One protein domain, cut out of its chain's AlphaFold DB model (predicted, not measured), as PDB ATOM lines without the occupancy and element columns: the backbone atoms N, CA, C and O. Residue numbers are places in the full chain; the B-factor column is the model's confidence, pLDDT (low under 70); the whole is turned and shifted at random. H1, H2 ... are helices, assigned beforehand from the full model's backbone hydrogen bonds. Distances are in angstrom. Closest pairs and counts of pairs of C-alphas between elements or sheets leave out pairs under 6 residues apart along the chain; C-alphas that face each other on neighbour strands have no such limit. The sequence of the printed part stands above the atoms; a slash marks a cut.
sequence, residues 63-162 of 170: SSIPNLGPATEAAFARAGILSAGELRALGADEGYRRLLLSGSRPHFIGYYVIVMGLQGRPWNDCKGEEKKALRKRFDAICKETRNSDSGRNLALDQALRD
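What this domain is: This is residues 63 to 162 of the 170 residues of the protein "TfoX C-terminal domain-containing protein" of Rhodobacter sp. 24-YEA-8 (UniProt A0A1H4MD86). One long helix, H5, runs past a small cluster of four short helices and sticks out beyond it as an arm, residues 150 to 162. H3 is in the middle of the cluster: one stretch of H5, residues 141 to 149, packs beside it, H4 folds back on H3 as a helical hairpin and meets H5 near Phe 108, and H1 meets H3 only at their ends, while H2 is near H3 and H4. The printed part has 100 residues, with five named helices in the order H1 H2 H3 H4 H5 and no named strand; the class is all helix. It is only just compact, close to loose, with a radius of gyration of the C-alphas of 15.0 A, and it is elongated, spanning 51 by 31 by 21 A, with the arm of H5 adding to the length.

Where its parts are: Find C-alpha 129 at (114.385, 126.802, 119.398); from there H5, residues 129 to 162, runs 48.3 A to C-alpha 162 at (124.073, 80.698, 108.837), with a kink of 34 degrees near residue 150. Look next at H3, residues 92 to 101, which begins at (103.454, 114.055, 111.479) and is 14.2 A long. H4, residues 108 to 118, measures 15.8 A. H1, residues 70 to 78, measures 12.4 A, and H2, residues 84 to 90, 10.0 A.

How they stand to each other: Start at H5, whose residues 141 to 149 alone touch H3 at a shallow tilt of 21 degrees, the same way; the closest C-alphas, of Arg 97 and Ile 141, are 6.6 A apart. With residues 134 to 138 alone H5 touches H4, at a steep tilt of 56 degrees, opposite ways; the closest C-alphas are those of Phe 108 and Phe 138, 7.0 A. H3 is the hub, touching three helices. H3 and H4 form a helical hairpin at a steep tilt of 42 degrees, with the C-alphas of Ala 92 and Val 115 closest at 5.3 A. H1 and H3 only just touch, only at their ends, with 3 pairs of C-alphas within 8 A, the closest being Phe 76 and Leu 99 at 6.1 A. H2 is close to H3 but not clearly touching, about perpendicular at 86 degrees, and the closest C-alphas, of Leu 87 and Gly 95, are 6.0 A apart. H1 and H2 are both apart from H5. In the backbone, H1 to H4 have every O i to N i+4 pair within hydrogen-bond range, and H5 has 28 of 30.

The domain as a whole: The farthest C-alphas, of Asp 125 and Asp 162, are 51.0 A apart. Residues 150 to 162 stand free; the body without them spans 31 by 31 by 21 A. The printed part has no cut and no long link. The mean pLDDT of the printed part is 79.9; look for values under 70 at residues 64, 66 to 67, 126 and 147 to 157.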
ATOM      1  N   SER A  63     100.013 115.098  97.892       70.25
ATOM      2  CA  SER A  63     100.562 116.225  97.127       70.25
ATOM      3  C   SER A  63      99.811 117.552  97.309       70.25
ATOM      4  O   SER A  63     100.366 118.605  97.012       70.25
ATOM      5  N   SER A  64      98.562 117.534  97.784       69.38
ATOM      6  CA  SER A  64      97.775 118.749  98.046       69.38
ATOM      7  C   SER A  64      98.207 119.474  99.323       69.38
ATOM      8  O   SER A  64      97.820 120.620  99.551       69.38
ATOM      9  N   ILE A  65      99.007 118.833 100.183       74.00
ATOM     10  CA  ILE A  65      99.555 119.487 101.370       74.00
ATOM     11  C   ILE A  65     100.679 120.440 100.928       74.00
ATOM     12  O   ILE A  65     101.576 120.039 100.179       74.00
ATOM     13  N   PRO A  66     100.692 121.700 101.405       69.12
ATOM     14  CA  PRO A  66     101.726 122.652 101.031       69.12
ATOM     15  C   PRO A  66     103.120 122.098 101.343       69.12
ATOM     16  O   PRO A  66     103.378 121.582 102.432       69.12
ATOM     17  N   ASN A  67     104.036 122.266 100.384       68.56
ATOM     18  CA  ASN A  67     105.433 121.814 100.424       68.56
ATOM     19  C   ASN A  67     105.661 120.299 100.230       68.56
ATOM     20  O   ASN A  67     106.816 119.867 100.270       68.56
ATOM     21  N   LEU A  68     104.616 119.497  99.998       75.56
ATOM     22  CA  LEU A  68     104.746 118.077  99.665       75.56
ATOM     23  C   LEU A  68     104.651 117.864  98.152       75.56
ATOM     24  O   LEU A  68     103.647 118.164  97.520       75.56
ATOM     25  N   GLY A  69     105.740 117.367  97.564       78.44
ATOM     26  CA  GLY A  69     105.809 117.033  96.142       78.44
ATOM     27  C   GLY A  69     105.512 115.554  95.853       78.44
ATOM     28  O   GLY A  69     105.467 114.740  96.781       78.44
ATOM     29  N   PRO A  70     105.428 115.174  94.564       78.62
ATOM     30  CA  PRO A  70     105.114 113.805  94.128       78.62
ATOM     31  C   PRO A  70     106.129 112.759  94.624       78.62
ATOM     32  O   PRO A  70     105.797 111.594  94.831       78.62
ATOM     33  N   ALA A  71     107.377 113.166  94.883       79.31
ATOM     34  CA  ALA A  71     108.389 112.292  95.475       79.31
ATOM     35  C   ALA A  71     108.027 111.850  96.903       79.31
ATOM     36  O   ALA A  71     108.262 110.699  97.278       79.31
ATOM     37  N   THR A  72     107.465 112.759  97.702       78.81
ATOM     38  CA  THR A  72     107.072 112.456  99.078       78.81
ATOM     39  C   THR A  72     105.764 111.674  99.102       78.81
ATOM     40  O   THR A  72     105.648 110.731  99.876       78.81
ATOM     41  N   GLU A  73     104.826 111.984  98.207       82.81
ATOM     42  CA  GLU A  73     103.609 111.193  97.991       82.81
ATOM     43  C   GLU A  73     103.934 109.735  97.645       82.81
ATOM     44  O   GLU A  73     103.464 108.831  98.326       82.81
ATOM     45  N   ALA A  74     104.823 109.487  96.678       82.06
ATOM     46  CA  ALA A  74     105.252 108.128  96.348       82.06
ATOM     47  C   ALA A  74     105.896 107.410  97.547       82.06
ATOM     48  O   ALA A  74     105.826 106.188  97.664       82.06
ATOM     49  N   ALA A  75     106.551 108.157  98.440       82.00
ATOM     50  CA  ALA A  75     107.134 107.606  99.653       82.00
ATOM     51  C   ALA A  75     106.070 107.245 100.702       82.00
ATOM     52  O   ALA A  75     106.151 106.172 101.297       82.00
ATOM     53  N   PHE A  76     105.044 108.079 100.867       83.69
ATOM     54  CA  PHE A  76     103.894 107.785 101.719       83.69
ATOM     55  C   PHE A  76     103.023 106.652 101.174       83.69
ATOM     56  O   PHE A  76     102.623 105.785 101.948       83.69
ATOM     57  N   ALA A  77     102.843 106.569  99.855       84.50
ATOM     58  CA  ALA A  77     102.143 105.466  99.207       84.50
ATOM     59  C   ALA A  77     102.821 104.115  99.494       84.50
ATOM     60  O   ALA A  77     102.143 103.138  99.800       84.50
ATOM     61  N   ARG A  78     104.165 104.058  99.502       83.38
ATOM     62  CA  ARG A  78     104.910 102.858  99.942       83.38
ATOM     63  C   ARG A  78     104.703 102.527 101.421       83.38
ATOM     64  O   ARG A  78     104.791 101.365 101.799       83.38
ATOM     65  N   ALA A  79     104.448 103.537 102.247       84.19
ATOM     66  CA  ALA A  79     104.114 103.374 103.658       84.19
ATOM     67  C   ALA A  79     102.623 103.067 103.901       84.19
ATOM     68  O   ALA A  79     102.222 102.915 105.053       84.19
ATOM     69  N   GLY A  80     101.814 102.978 102.838       83.06
ATOM     70  CA  GLY A  80     100.377 102.722 102.907       83.06
ATOM     71  C   GLY A  80      99.524 103.937 103.271       83.06
ATOM     72  O   GLY A  80      98.337 103.760 103.501       83.06
ATOM     73  N   ILE A  81     100.099 105.146 103.320       84.62
ATOM     74  CA  ILE A  81      99.358 106.395 103.553       84.62
ATOM     75  C   ILE A  81      99.077 107.025 102.191       84.62
ATOM     76  O   ILE A  81      99.994 107.514 101.526       84.62
ATOM     77  N   LEU A  82      97.814 106.995 101.771       78.62
ATOM     78  CA  LEU A  82      97.413 107.407 100.420       78.62
ATOM     79  C   LEU A  82      96.704 108.764 100.389       78.62
ATOM     80  O   LEU A  82      96.640 109.387  99.332       78.62
ATOM     81  N   SER A  83      96.211 109.253 101.532       81.50
ATOM     82  CA  SER A  83      95.434 110.494 101.598       81.50
ATOM     83  C   SER A  83      96.011 111.522 102.572       81.50
ATOM     84  O   SER A  83      96.616 111.202 103.602       81.50
ATOM     85  N   ALA A  84      95.792 112.801 102.265       82.38
ATOM     86  CA  ALA A  84      96.135 113.909 103.148       82.38
ATOM     87  C   ALA A  84      95.300 113.894 104.440       82.38
ATOM     88  O   ALA A  84      95.798 114.281 105.499       82.38
ATOM     89  N   GLY A  85      94.043 113.442 104.365       82.31
ATOM     90  CA  GLY A  85      93.170 113.256 105.525       82.31
ATOM     91  C   GLY A  85      93.726 112.223 106.506       82.31
ATOM     92  O   GLY A  85      93.825 112.506 107.699       82.31
ATOM     93  N   GLU A  86      94.190 111.078 106.001       84.06
ATOM     94  CA  GLU A  86      94.836 110.047 106.817       84.06
ATOM     95  C   GLU A  86      96.119 110.572 107.476       84.06
ATOM     96  O   GLU A  86      96.318 110.395 108.677       84.06
ATOM     97  N   LEU A  87      96.958 111.306 106.734       84.81
ATOM     98  CA  LEU A  87      98.172 111.900 107.299       84.81
ATOM     99  C   LEU A  87      97.867 112.944 108.390       84.81
ATOM    100  O   LEU A  87      98.587 113.019 109.386       84.81
ATOM    101  N   ARG A  88      96.796 113.734 108.238       84.81
ATOM    102  CA  ARG A  88      96.328 114.679 109.268       84.81
ATOM    103  C   ARG A  88      95.797 113.960 110.508       84.81
ATOM    104  O   ARG A  88      96.079 114.411 111.613       84.81
ATOM    105  N   ALA A  89      95.070 112.858 110.330       86.44
ATOM    106  CA  ALA A  89      94.513 112.069 111.426       86.44
ATOM    107  C   ALA A  89      95.596 111.347 112.245       86.44
ATOM    108  O   ALA A  89      95.519 111.311 113.472       86.44
ATOM    109  N   LEU A  90      96.621 110.803 111.579       86.06
ATOM    110  CA  LEU A  90      97.768 110.160 112.231       86.06
ATOM    111  C   LEU A  90      98.719 111.178 112.875       86.06
ATOM    112  O   LEU A  90      99.311 110.917 113.921       86.06
ATOM    113  N   GLY A  91      98.885 112.334 112.232       88.00
ATOM    114  CA  GLY A  91      99.869 113.340 112.604       88.00
ATOM    115  C   GLY A  91     101.262 113.074 112.020       88.00
ATOM    116  O   GLY A  91     101.575 111.999 111.503       88.00
ATOM    117  N   ALA A  92     102.127 114.089 112.100       86.62
ATOM    118  CA  ALA A  92     103.454 114.055 111.479       86.62
ATOM    119  C   ALA A  92     104.378 112.987 112.075       86.62
ATOM    120  O   ALA A  92     105.136 112.361 111.339       86.62
ATOM    121  N   ASP A  93     104.339 112.798 113.395       87.00
ATOM    122  CA  ASP A  93     105.235 111.877 114.096       87.00
ATOM    123  C   ASP A  93     104.959 110.419 113.697       87.00
ATOM    124  O   ASP A  93     105.877 109.706 113.287       87.00
ATOM    125  N   GLU A  94     103.690 110.004 113.717       87.12
ATOM    126  CA  GLU A  94     103.281 108.648 113.335       87.12
ATOM    127  C   GLU A  94     103.371 108.426 111.821       87.12
ATOM    128  O   GLU A  94     103.886 107.401 111.368       87.12
ATOM    129  N   GLY A  95     102.972 109.415 111.013       88.00
ATOM    130  CA  GLY A  95     103.147 109.352 109.561       88.00
ATOM    131  C   GLY A  95     104.617 109.171 109.167       88.00
ATOM    132  O   GLY A  95     104.945 108.353 108.305       88.00
ATOM    133  N   TYR A  96     105.529 109.875 109.847       88.25
ATOM    134  CA  TYR A  96     106.964 109.727 109.620       88.25
ATOM    135  C   TYR A  96     107.508 108.387 110.125       88.25
ATOM    136  O   TYR A  96     108.353 107.787 109.464       88.25
ATOM    137  N   ARG A  97     107.002 107.875 111.252       87.12
ATOM    138  CA  ARG A  97     107.346 106.535 111.751       87.12
ATOM    139  C   ARG A  97     107.032 105.461 110.708       87.12
ATOM    140  O   ARG A  97     107.905 104.660 110.376       87.12
ATOM    141  N   ARG A  98     105.824 105.473 110.134       86.88
ATOM    142  CA  ARG A  98     105.426 104.533 109.069       86.88
ATOM    143  C   ARG A  98     106.295 104.674 107.825       86.88
ATOM    144  O   ARG A  98     106.697 103.673 107.233       86.88
ATOM    145  N   LEU A  99     106.658 105.906 107.472       86.69
ATOM    146  CA  LEU A  99     107.576 106.171 106.370       86.69
ATOM    147  C   LEU A  99     108.953 105.527 106.600       86.69
ATOM    148  O   LEU A  99     109.493 104.903 105.686       86.69
ATOM    149  N   LEU A 100     109.507 105.615 107.811       86.69
ATOM    150  CA  LEU A 100     110.767 104.945 108.150       86.69
ATOM    151  C   LEU A 100     110.631 103.415 108.131       86.69
ATOM    152  O   LEU A 100     111.506 102.738 107.598       86.69
ATOM    153  N   LEU A 101     109.521 102.870 108.639       83.06
ATOM    154  CA  LEU A 101     109.243 101.427 108.615       83.06
ATOM    155  C   LEU A 101     109.081 100.870 107.192       83.06
ATOM    156  O   LEU A 101     109.412  99.713 106.954       83.06
ATOM    157  N   SER A 102     108.637 101.694 106.237       83.12
ATOM    158  CA  SER A 102     108.580 101.332 104.811       83.12
ATOM    159  C   SER A 102     109.959 101.222 104.136       83.12
ATOM    160  O   SER A 102     110.043 100.900 102.953       83.12
ATOM    161  N   GLY A 103     111.048 101.510 104.862       77.69
ATOM    162  CA  GLY A 103     112.421 101.467 104.349       77.69
ATOM    163  C   GLY A 103     112.925 102.799 103.789       77.69
ATOM    164  O   GLY A 103     113.966 102.843 103.129       77.69
ATOM    165  N   SER A 104     112.219 103.908 104.032       79.19
ATOM    166  CA  SER A 104     112.714 105.231 103.643       79.19
ATOM    167  C   SER A 104     113.853 105.682 104.562       79.19
ATOM    168  O   SER A 104     113.809 105.515 105.779       79.19
ATOM    169  N   ARG A 105     114.884 106.299 103.978       77.12
ATOM    170  CA  ARG A 105     116.055 106.779 104.726       77.12
ATOM    171  C   ARG A 105     115.669 107.906 105.701       77.12
ATOM    172  O   ARG A 105     114.908 108.800 105.318       77.12
ATOM    173  N   PRO A 106     116.231 107.934 106.926       83.00
ATOM    174  CA  PRO A 106     115.943 108.987 107.892       83.00
ATOM    175  C   PRO A 106     116.524 110.329 107.431       83.00
ATOM    176  O   PRO A 106     117.734 110.555 107.420       83.00
ATOM    177  N   HIS A 107     115.634 111.250 107.076       80.94
ATOM    178  CA  HIS A 107     115.942 112.595 106.606       80.94
ATOM    179  C   HIS A 107     115.198 113.638 107.436       80.94
ATOM    180  O   HIS A 107     113.976 113.758 107.362       80.94
ATOM    181  N   PHE A 108     115.956 114.466 108.163       84.38
ATOM    182  CA  PHE A 108     115.382 115.545 108.973       84.38
ATOM    183  C   PHE A 108     114.509 116.492 108.163       84.38
ATOM    184  O   PHE A 108     113.482 116.953 108.650       84.38
ATOM    185  N   ILE A 109     114.958 116.788 106.937       84.00
ATOM    186  CA  ILE A 109     114.297 117.755 106.078       84.00
ATOM    187  C   ILE A 109     112.887 117.284 105.724       84.00
ATOM    188  O   ILE A 109     111.941 118.051 105.852       84.00
ATOM    189  N   GLY A 110     112.738 116.000 105.394       84.00
ATOM    190  CA  GLY A 110     111.430 115.403 105.137       84.00
ATOM    191  C   GLY A 110     110.510 115.476 106.356       84.00
ATOM    192  O   GLY A 110     109.374 115.917 106.224       84.00
ATOM    193  N   TYR A 111     111.015 115.130 107.547       87.56
ATOM    194  CA  TYR A 111     110.220 115.158 108.782       87.56
ATOM    195  C   TYR A 111     109.642 116.547 109.082       87.56
ATOM    196  O   TYR A 111     108.436 116.681 109.281       87.56
ATOM    197  N   TYR A 112     110.465 117.601 109.083       86.50
ATOM    198  CA  TYR A 112     109.944 118.924 109.441       86.50
ATOM    199  C   TYR A 112     109.044 119.516 108.344       86.50
ATOM    200  O   TYR A 112     108.122 120.257 108.672       86.50
ATOM    201  N   VAL A 113     109.273 119.191 107.063       86.56
ATOM    202  CA  VAL A 113     108.388 119.615 105.964       86.56
ATOM    203  C   VAL A 113     106.978 119.063 106.165       86.56
ATOM    204  O   VAL A 113     106.020 119.798 105.959       86.56
ATOM    205  N   ILE A 114     106.839 117.821 106.641       86.44
ATOM    206  CA  ILE A 114     105.536 117.225 106.970       86.44
ATOM    207  C   ILE A 114     104.877 117.975 108.132       86.44
ATOM    208  O   ILE A 114     103.718 118.366 108.031       86.44
ATOM    209  N   VAL A 115     105.624 118.237 109.212       89.00
ATOM    210  CA  VAL A 115     105.121 119.000 110.370       89.00
ATOM    211  C   VAL A 115     104.614 120.381 109.944       89.00
ATOM    212  O   VAL A 115     103.530 120.792 110.350       89.00
ATOM    213  N   MET A 116     105.375 121.087 109.105       87.31
ATOM    214  CA  MET A 116     105.010 122.425 108.632       87.31
ATOM    215  C   MET A 116     103.872 122.392 107.609       87.31
ATOM    216  O   MET A 116     102.989 123.245 107.656       87.31
ATOM    217  N   GLY A 117     103.845 121.376 106.743       85.38
ATOM    218  CA  GLY A 117     102.761 121.142 105.794       85.38
ATOM    219  C   GLY A 117     101.422 120.913 106.494       85.38
ATOM    220  O   GLY A 117     100.421 121.505 106.099       85.38
ATOM    221  N   LEU A 118     101.410 120.146 107.591       84.75
ATOM    222  CA  LEU A 118     100.213 119.953 108.418       84.75
ATOM    223  C   LEU A 118      99.762 121.235 109.130       84.75
ATOM    224  O   LEU A 118      98.568 121.434 109.323       84.75
ATOM    225  N   GLN A 119     100.696 122.120 109.485       83.56
ATOM    226  CA  GLN A 119     100.391 123.441 110.049       83.56
ATOM    227  C   GLN A 119      99.987 124.476 108.985       83.56
ATOM    228  O   GLN A 119      99.632 125.598 109.339       83.56
ATOM    229  N   GLY A 120     100.088 124.147 107.693       84.12
ATOM    230  CA  GLY A 120      99.841 125.087 106.598       84.12
ATOM    231  C   GLY A 120     100.878 126.212 106.489       84.12
ATOM    232  O   GLY A 120     100.628 127.217 105.826       84.12
ATOM    233  N   ARG A 121     102.042 126.072 107.135       82.31
ATOM    234  CA  ARG A 121     103.114 127.077 107.124       82.31
ATOM    235  C   ARG A 121     104.174 126.722 106.077       82.31
ATOM    236  O   ARG A 121     104.431 125.541 105.825       82.31
ATOM    237  N   PRO A 122     104.834 127.718 105.461       81.44
ATOM    238  CA  PRO A 122     105.986 127.449 104.617       81.44
ATOM    239  C   PRO A 122     107.116 126.865 105.469       81.44
ATOM    240  O   PRO A 122     107.407 127.329 106.571       81.44
ATOM    241  N   TRP A 123     107.797 125.862 104.927       79.00
ATOM    242  CA  TRP A 123     108.847 125.121 105.627       79.00
ATOM    243  C   TRP A 123     110.014 126.015 106.111       79.00
ATOM    244  O   TRP A 123     110.688 125.693 107.089       79.00
ATOM    245  N   ASN A 124     110.224 127.174 105.475       80.94
ATOM    246  CA  ASN A 124     111.282 128.136 105.801       80.94
ATOM    247  C   ASN A 124     111.051 128.931 107.108       80.94
ATOM    248  O   ASN A 124     111.931 129.670 107.546       80.94
ATOM    249  N   ASP A 125     109.884 128.811 107.742       78.94
ATOM    250  CA  ASP A 125     109.552 129.602 108.936       78.94
ATOM    251  C   ASP A 125     110.013 128.955 110.260       78.94
ATOM    252  O   ASP A 125     109.929 129.559 111.328       78.94
ATOM    253  N   CYS A 126     110.562 127.736 110.213       69.69
ATOM    254  CA  CYS A 126     111.084 127.059 111.398       69.69
ATOM    255  C   CYS A 126     112.415 127.678 111.861       69.69
ATOM    256  O   CYS A 126     113.462 127.469 111.238       69.69
ATOM    257  N   LYS A 127     112.406 128.409 112.983       77.75
ATOM    258  CA  LYS A 127     113.593 129.112 113.501       77.75
ATOM    259  C   LYS A 127     114.025 128.633 114.888       77.75
ATOM    260  O   LYS A 127     113.213 128.334 115.757       77.75
ATOM    261  N   GLY A 128     115.345 128.607 115.089       82.31
ATOM    262  CA  GLY A 128     116.009 128.560 116.397       82.31
ATOM    263  C   GLY A 128     115.597 127.403 117.314       82.31
ATOM    264  O   GLY A 128     116.044 126.269 117.136       82.31
ATOM    265  N   GLU A 129     114.798 127.720 118.330       81.06
ATOM    266  CA  GLU A 129     114.385 126.802 119.398       81.06
ATOM    267  C   GLU A 129     113.437 125.706 118.899       81.06
ATOM    268  O   GLU A 129     113.569 124.541 119.275       81.06
ATOM    269  N   GLU A 130     112.548 126.040 117.966       82.00
ATOM    270  CA  GLU A 130     111.553 125.106 117.434       82.00
ATOM    271  C   GLU A 130     112.228 123.978 116.640       82.00
ATOM    272  O   GLU A 130     111.922 122.795 116.802       82.00
ATOM    273  N   LYS A 131     113.277 124.321 115.883       84.69
ATOM    274  CA  LYS A 131     114.127 123.348 115.187       84.69
ATOM    275  C   LYS A 131     114.840 122.411 116.163       84.69
ATOM    276  O   LYS A 131     114.989 121.228 115.858       84.69
ATOM    277  N   LYS A 132     115.282 122.903 117.328       86.25
ATOM    278  CA  LYS A 132     115.909 122.060 118.363       86.25
ATOM    279  C   LYS A 132     114.895 121.095 118.973       86.25
ATOM    280  O   LYS A 132     115.223 119.924 119.158       86.25
ATOM    281  N   ALA A 133     113.670 121.550 119.235       87.50
ATOM    282  CA  ALA A 133     112.592 120.684 119.708       87.50
ATOM    283  C   ALA A 133     112.265 119.587 118.680       87.50
ATOM    284  O   ALA A 133     112.231 118.405 119.026       87.50
ATOM    285  N   LEU A 134     112.143 119.950 117.400       88.31
ATOM    286  CA  LEU A 134     111.924 118.997 116.307       88.31
ATOM    287  C   LEU A 134     113.089 118.024 116.136       88.31
ATOM    288  O   LEU A 134     112.876 116.845 115.867       88.31
ATOM    289  N   ARG A 135     114.330 118.483 116.328       87.75
ATOM    290  CA  ARG A 135     115.520 117.625 116.283       87.75
ATOM    291  C   ARG A 135     115.465 116.535 117.351       87.75
ATOM    292  O   ARG A 135     115.793 115.397 117.035       87.75
ATOM    293  N   LYS A 136     115.039 116.876 118.574       90.19
ATOM    294  CA  LYS A 136     114.870 115.913 119.674       90.19
ATOM    295  C   LYS A 136     113.784 114.882 119.359       90.19
ATOM    296  O   LYS A 136     114.029 113.694 119.531       90.19
ATOM    297  N   ARG A 137     112.628 115.323 118.847       89.50
ATOM    298  CA  ARG A 137     111.541 114.416 118.427       89.50
ATOM    299  C   ARG A 137     111.993 113.471 117.318       89.50
ATOM    300  O   ARG A 137     111.832 112.265 117.433       89.50
ATOM    301  N   PHE A 138     112.652 114.010 116.295       89.38
ATOM    302  CA  PHE A 138     113.210 113.213 115.207       89.38
ATOM    303  C   PHE A 138     114.211 112.162 115.702       89.38
ATOM    304  O   PHE A 138     114.170 111.022 115.250       89.38
ATOM    305  N   ASP A 139     115.121 112.537 116.608       88.25
ATOM    306  CA  ASP A 139     116.110 111.607 117.167       88.25
ATOM    307  C   ASP A 139     115.440 110.475 117.962       88.25
ATOM    308  O   ASP A 139     115.823 109.316 117.808       88.25
ATOM    309  N   ALA A 140     114.390 110.783 118.729       88.62
ATOM    310  CA  ALA A 140     113.579 109.777 119.413       88.62
ATOM    311  C   ALA A 140     112.919 108.804 118.419       88.62
ATOM    312  O   ALA A 140     113.111 107.596 118.533       88.62
ATOM    313  N   ILE A 141     112.260 109.318 117.375       87.44
ATOM    314  CA  ILE A 141     111.621 108.489 116.336       87.44
ATOM    315  C   ILE A 141     112.653 107.610 115.612       87.44
ATOM    316  O   ILE A 141     112.409 106.429 115.358       87.44
ATOM    317  N   CYS A 142     113.833 108.157 115.303       84.69
ATOM    318  CA  CYS A 142     114.918 107.400 114.678       84.69
ATOM    319  C   CYS A 142     115.424 106.277 115.582       84.69
ATOM    320  O   CYS A 142     115.663 105.177 115.093       84.69
ATOM    321  N   LYS A 143     115.572 106.526 116.887       83.75
ATOM    322  CA  LYS A 143     115.976 105.505 117.863       83.75
ATOM    323  C   LYS A 143     114.932 104.400 117.991       83.75
ATOM    324  O   LYS A 143     115.287 103.227 117.935       83.75
ATOM    325  N   GLU A 144     113.656 104.754 118.095       82.69
ATOM    326  CA  GLU A 144     112.557 103.786 118.180       82.69
ATOM    327  C   GLU A 144     112.458 102.914 116.924       82.69
ATOM    328  O   GLU A 144     112.326 101.688 117.004       82.69
ATOM    329  N   THR A 145     112.581 103.536 115.751       79.25
ATOM    330  CA  THR A 145     112.522 102.816 114.475       79.25
ATOM    331  C   THR A 145     113.761 101.951 114.284       79.25
ATOM    332  O   THR A 145     113.638 100.789 113.907       79.25
ATOM    333  N   ARG A 146     114.953 102.458 114.627       72.50
ATOM    334  CA  ARG A 146     116.194 101.679 114.572       72.50
ATOM    335  C   ARG A 146     116.147 100.482 115.507       72.50
ATOM    336  O   ARG A 146     116.601  99.430 115.107       72.50
ATOM    337  N   ASN A 147     115.577 100.592 116.704       66.00
ATOM    338  CA  ASN A 147     115.420  99.435 117.593       66.00
ATOM    339  C   ASN A 147     114.479  98.375 117.001       66.00
ATOM    340  O   ASN A 147     114.734  97.181 117.139       66.00
ATOM    341  N   SER A 148     113.433  98.814 116.300       61.06
ATOM    342  CA  SER A 148     112.508  97.920 115.593       61.06
ATOM    343  C   SER A 148     113.187  97.230 114.401       61.06
ATOM    344  O   SER A 148     112.963  96.049 114.143       61.06
ATOM    345  N   ASP A 149     114.068  97.953 113.708       57.31
ATOM    346  CA  ASP A 149     114.869  97.443 112.598       57.31
ATOM    347  C   ASP A 149     116.056  96.595 113.080       57.31
ATOM    348  O   ASP A 149     116.433  95.643 112.414       57.31
ATOM    349  N   SER A 150     116.619  96.850 114.264       57.62
ATOM    350  CA  SER A 150     117.686  96.042 114.874       57.62
ATOM    351  C   SER A 150     117.246  94.595 115.085       57.62
ATOM    352  O   SER A 150     118.053  93.697 114.894       57.62
ATOM    353  N   GLY A 151     115.972  94.344 115.410       54.47
ATOM    354  CA  GLY A 151     115.429  92.982 115.466       54.47
ATOM    355  C   GLY A 151     115.381  92.303 114.089       54.47
ATOM    356  O   GLY A 151     115.743  91.134 113.965       54.47
ATOM    357  N   ARG A 152     115.012  93.049 113.037       58.62
ATOM    358  CA  ARG A 152     115.035  92.574 111.640       58.62
ATOM    359  C   ARG A 152     116.456  92.357 111.124       58.62
ATOM    360  O   ARG A 152     116.720  91.334 110.504       58.62
ATOM    361  N   ASN A 153     117.371  93.277 111.416       59.47
ATOM    362  CA  ASN A 153     118.778  93.167 111.057       59.47
ATOM    363  C   ASN A 153     119.470  92.062 111.839       59.47
ATOM    364  O   ASN A 153     120.330  91.430 111.264       59.47
ATOM    365  N   LEU A 154     119.103  91.787 113.095       61.22
ATOM    366  CA  LEU A 154     119.672  90.670 113.849       61.22
ATOM    367  C   LEU A 154     119.220  89.324 113.273       61.22
ATOM    368  O   LEU A 154     120.035  88.422 113.140       61.22
ATOM    369  N   ALA A 155     117.948  89.196 112.885       62.44
ATOM    370  CA  ALA A 155     117.458  88.001 112.200       62.44
ATOM    371  C   ALA A 155     118.119  87.820 110.822       62.44
ATOM    372  O   ALA A 155     118.484  86.707 110.451       62.44
ATOM    373  N   LEU A 156     118.316  88.914 110.083       61.41
ATOM    374  CA  LEU A 156     119.005  88.895 108.794       61.41
ATOM    375  C   LEU A 156     120.511  88.618 108.952       61.41
ATOM    376  O   LEU A 156     121.059  87.834 108.197       61.41
ATOM    377  N   ASP A 157     121.171  89.206 109.950       62.47
ATOM    378  CA  ASP A 157     122.578  88.991 110.321       62.47
ATOM    379  C   ASP A 157     122.808  87.556 110.808       62.47
ATOM    380  O   ASP A 157     123.796  86.932 110.433       62.47
ATOM    381  N   GLN A 158     121.860  86.984 111.553       72.00
ATOM    382  CA  GLN A 158     121.878  85.568 111.909       72.00
ATOM    383  C   GLN A 158     121.731  84.684 110.665       72.00
ATOM    384  O   GLN A 158     122.547  83.792 110.466       72.00
ATOM    385  N   ALA A 159     120.776  84.977 109.779       72.31
ATOM    386  CA  ALA A 159     120.633  84.246 108.519       72.31
ATOM    387  C   ALA A 159     121.883  84.371 107.622       72.31
ATOM    388  O   ALA A 159     122.281  83.411 106.968       72.31
ATOM    389  N   LEU A 160     122.544  85.532 107.613       74.94
ATOM    390  CA  LEU A 160     123.799  85.754 106.886       74.94
ATOM    391  C   LEU A 160     124.965  84.960 107.495       74.94
ATOM    392  O   LEU A 160     125.774  84.408 106.746       74.94
ATOM    393  N   ARG A 161     125.028  84.847 108.830       73.12
ATOM    394  CA  ARG A 161     125.978  83.965 109.526       73.12
ATOM    395  C   ARG A 161     125.721  82.494 109.216       73.12
ATOM    396  O   ARG A 161     126.683  81.770 108.980       73.12
ATOM    397  N   ASP A 162     124.460  82.079 109.149       76.69
ATOM    398  CA  ASP A 162     124.073  80.698 108.837       76.69
ATOM    399  C   ASP A 162     124.428  80.312 107.386       76.69
ATOM    400  O   ASP A 162     124.771  79.165 107.111       76.69
TER     401      ASP A 162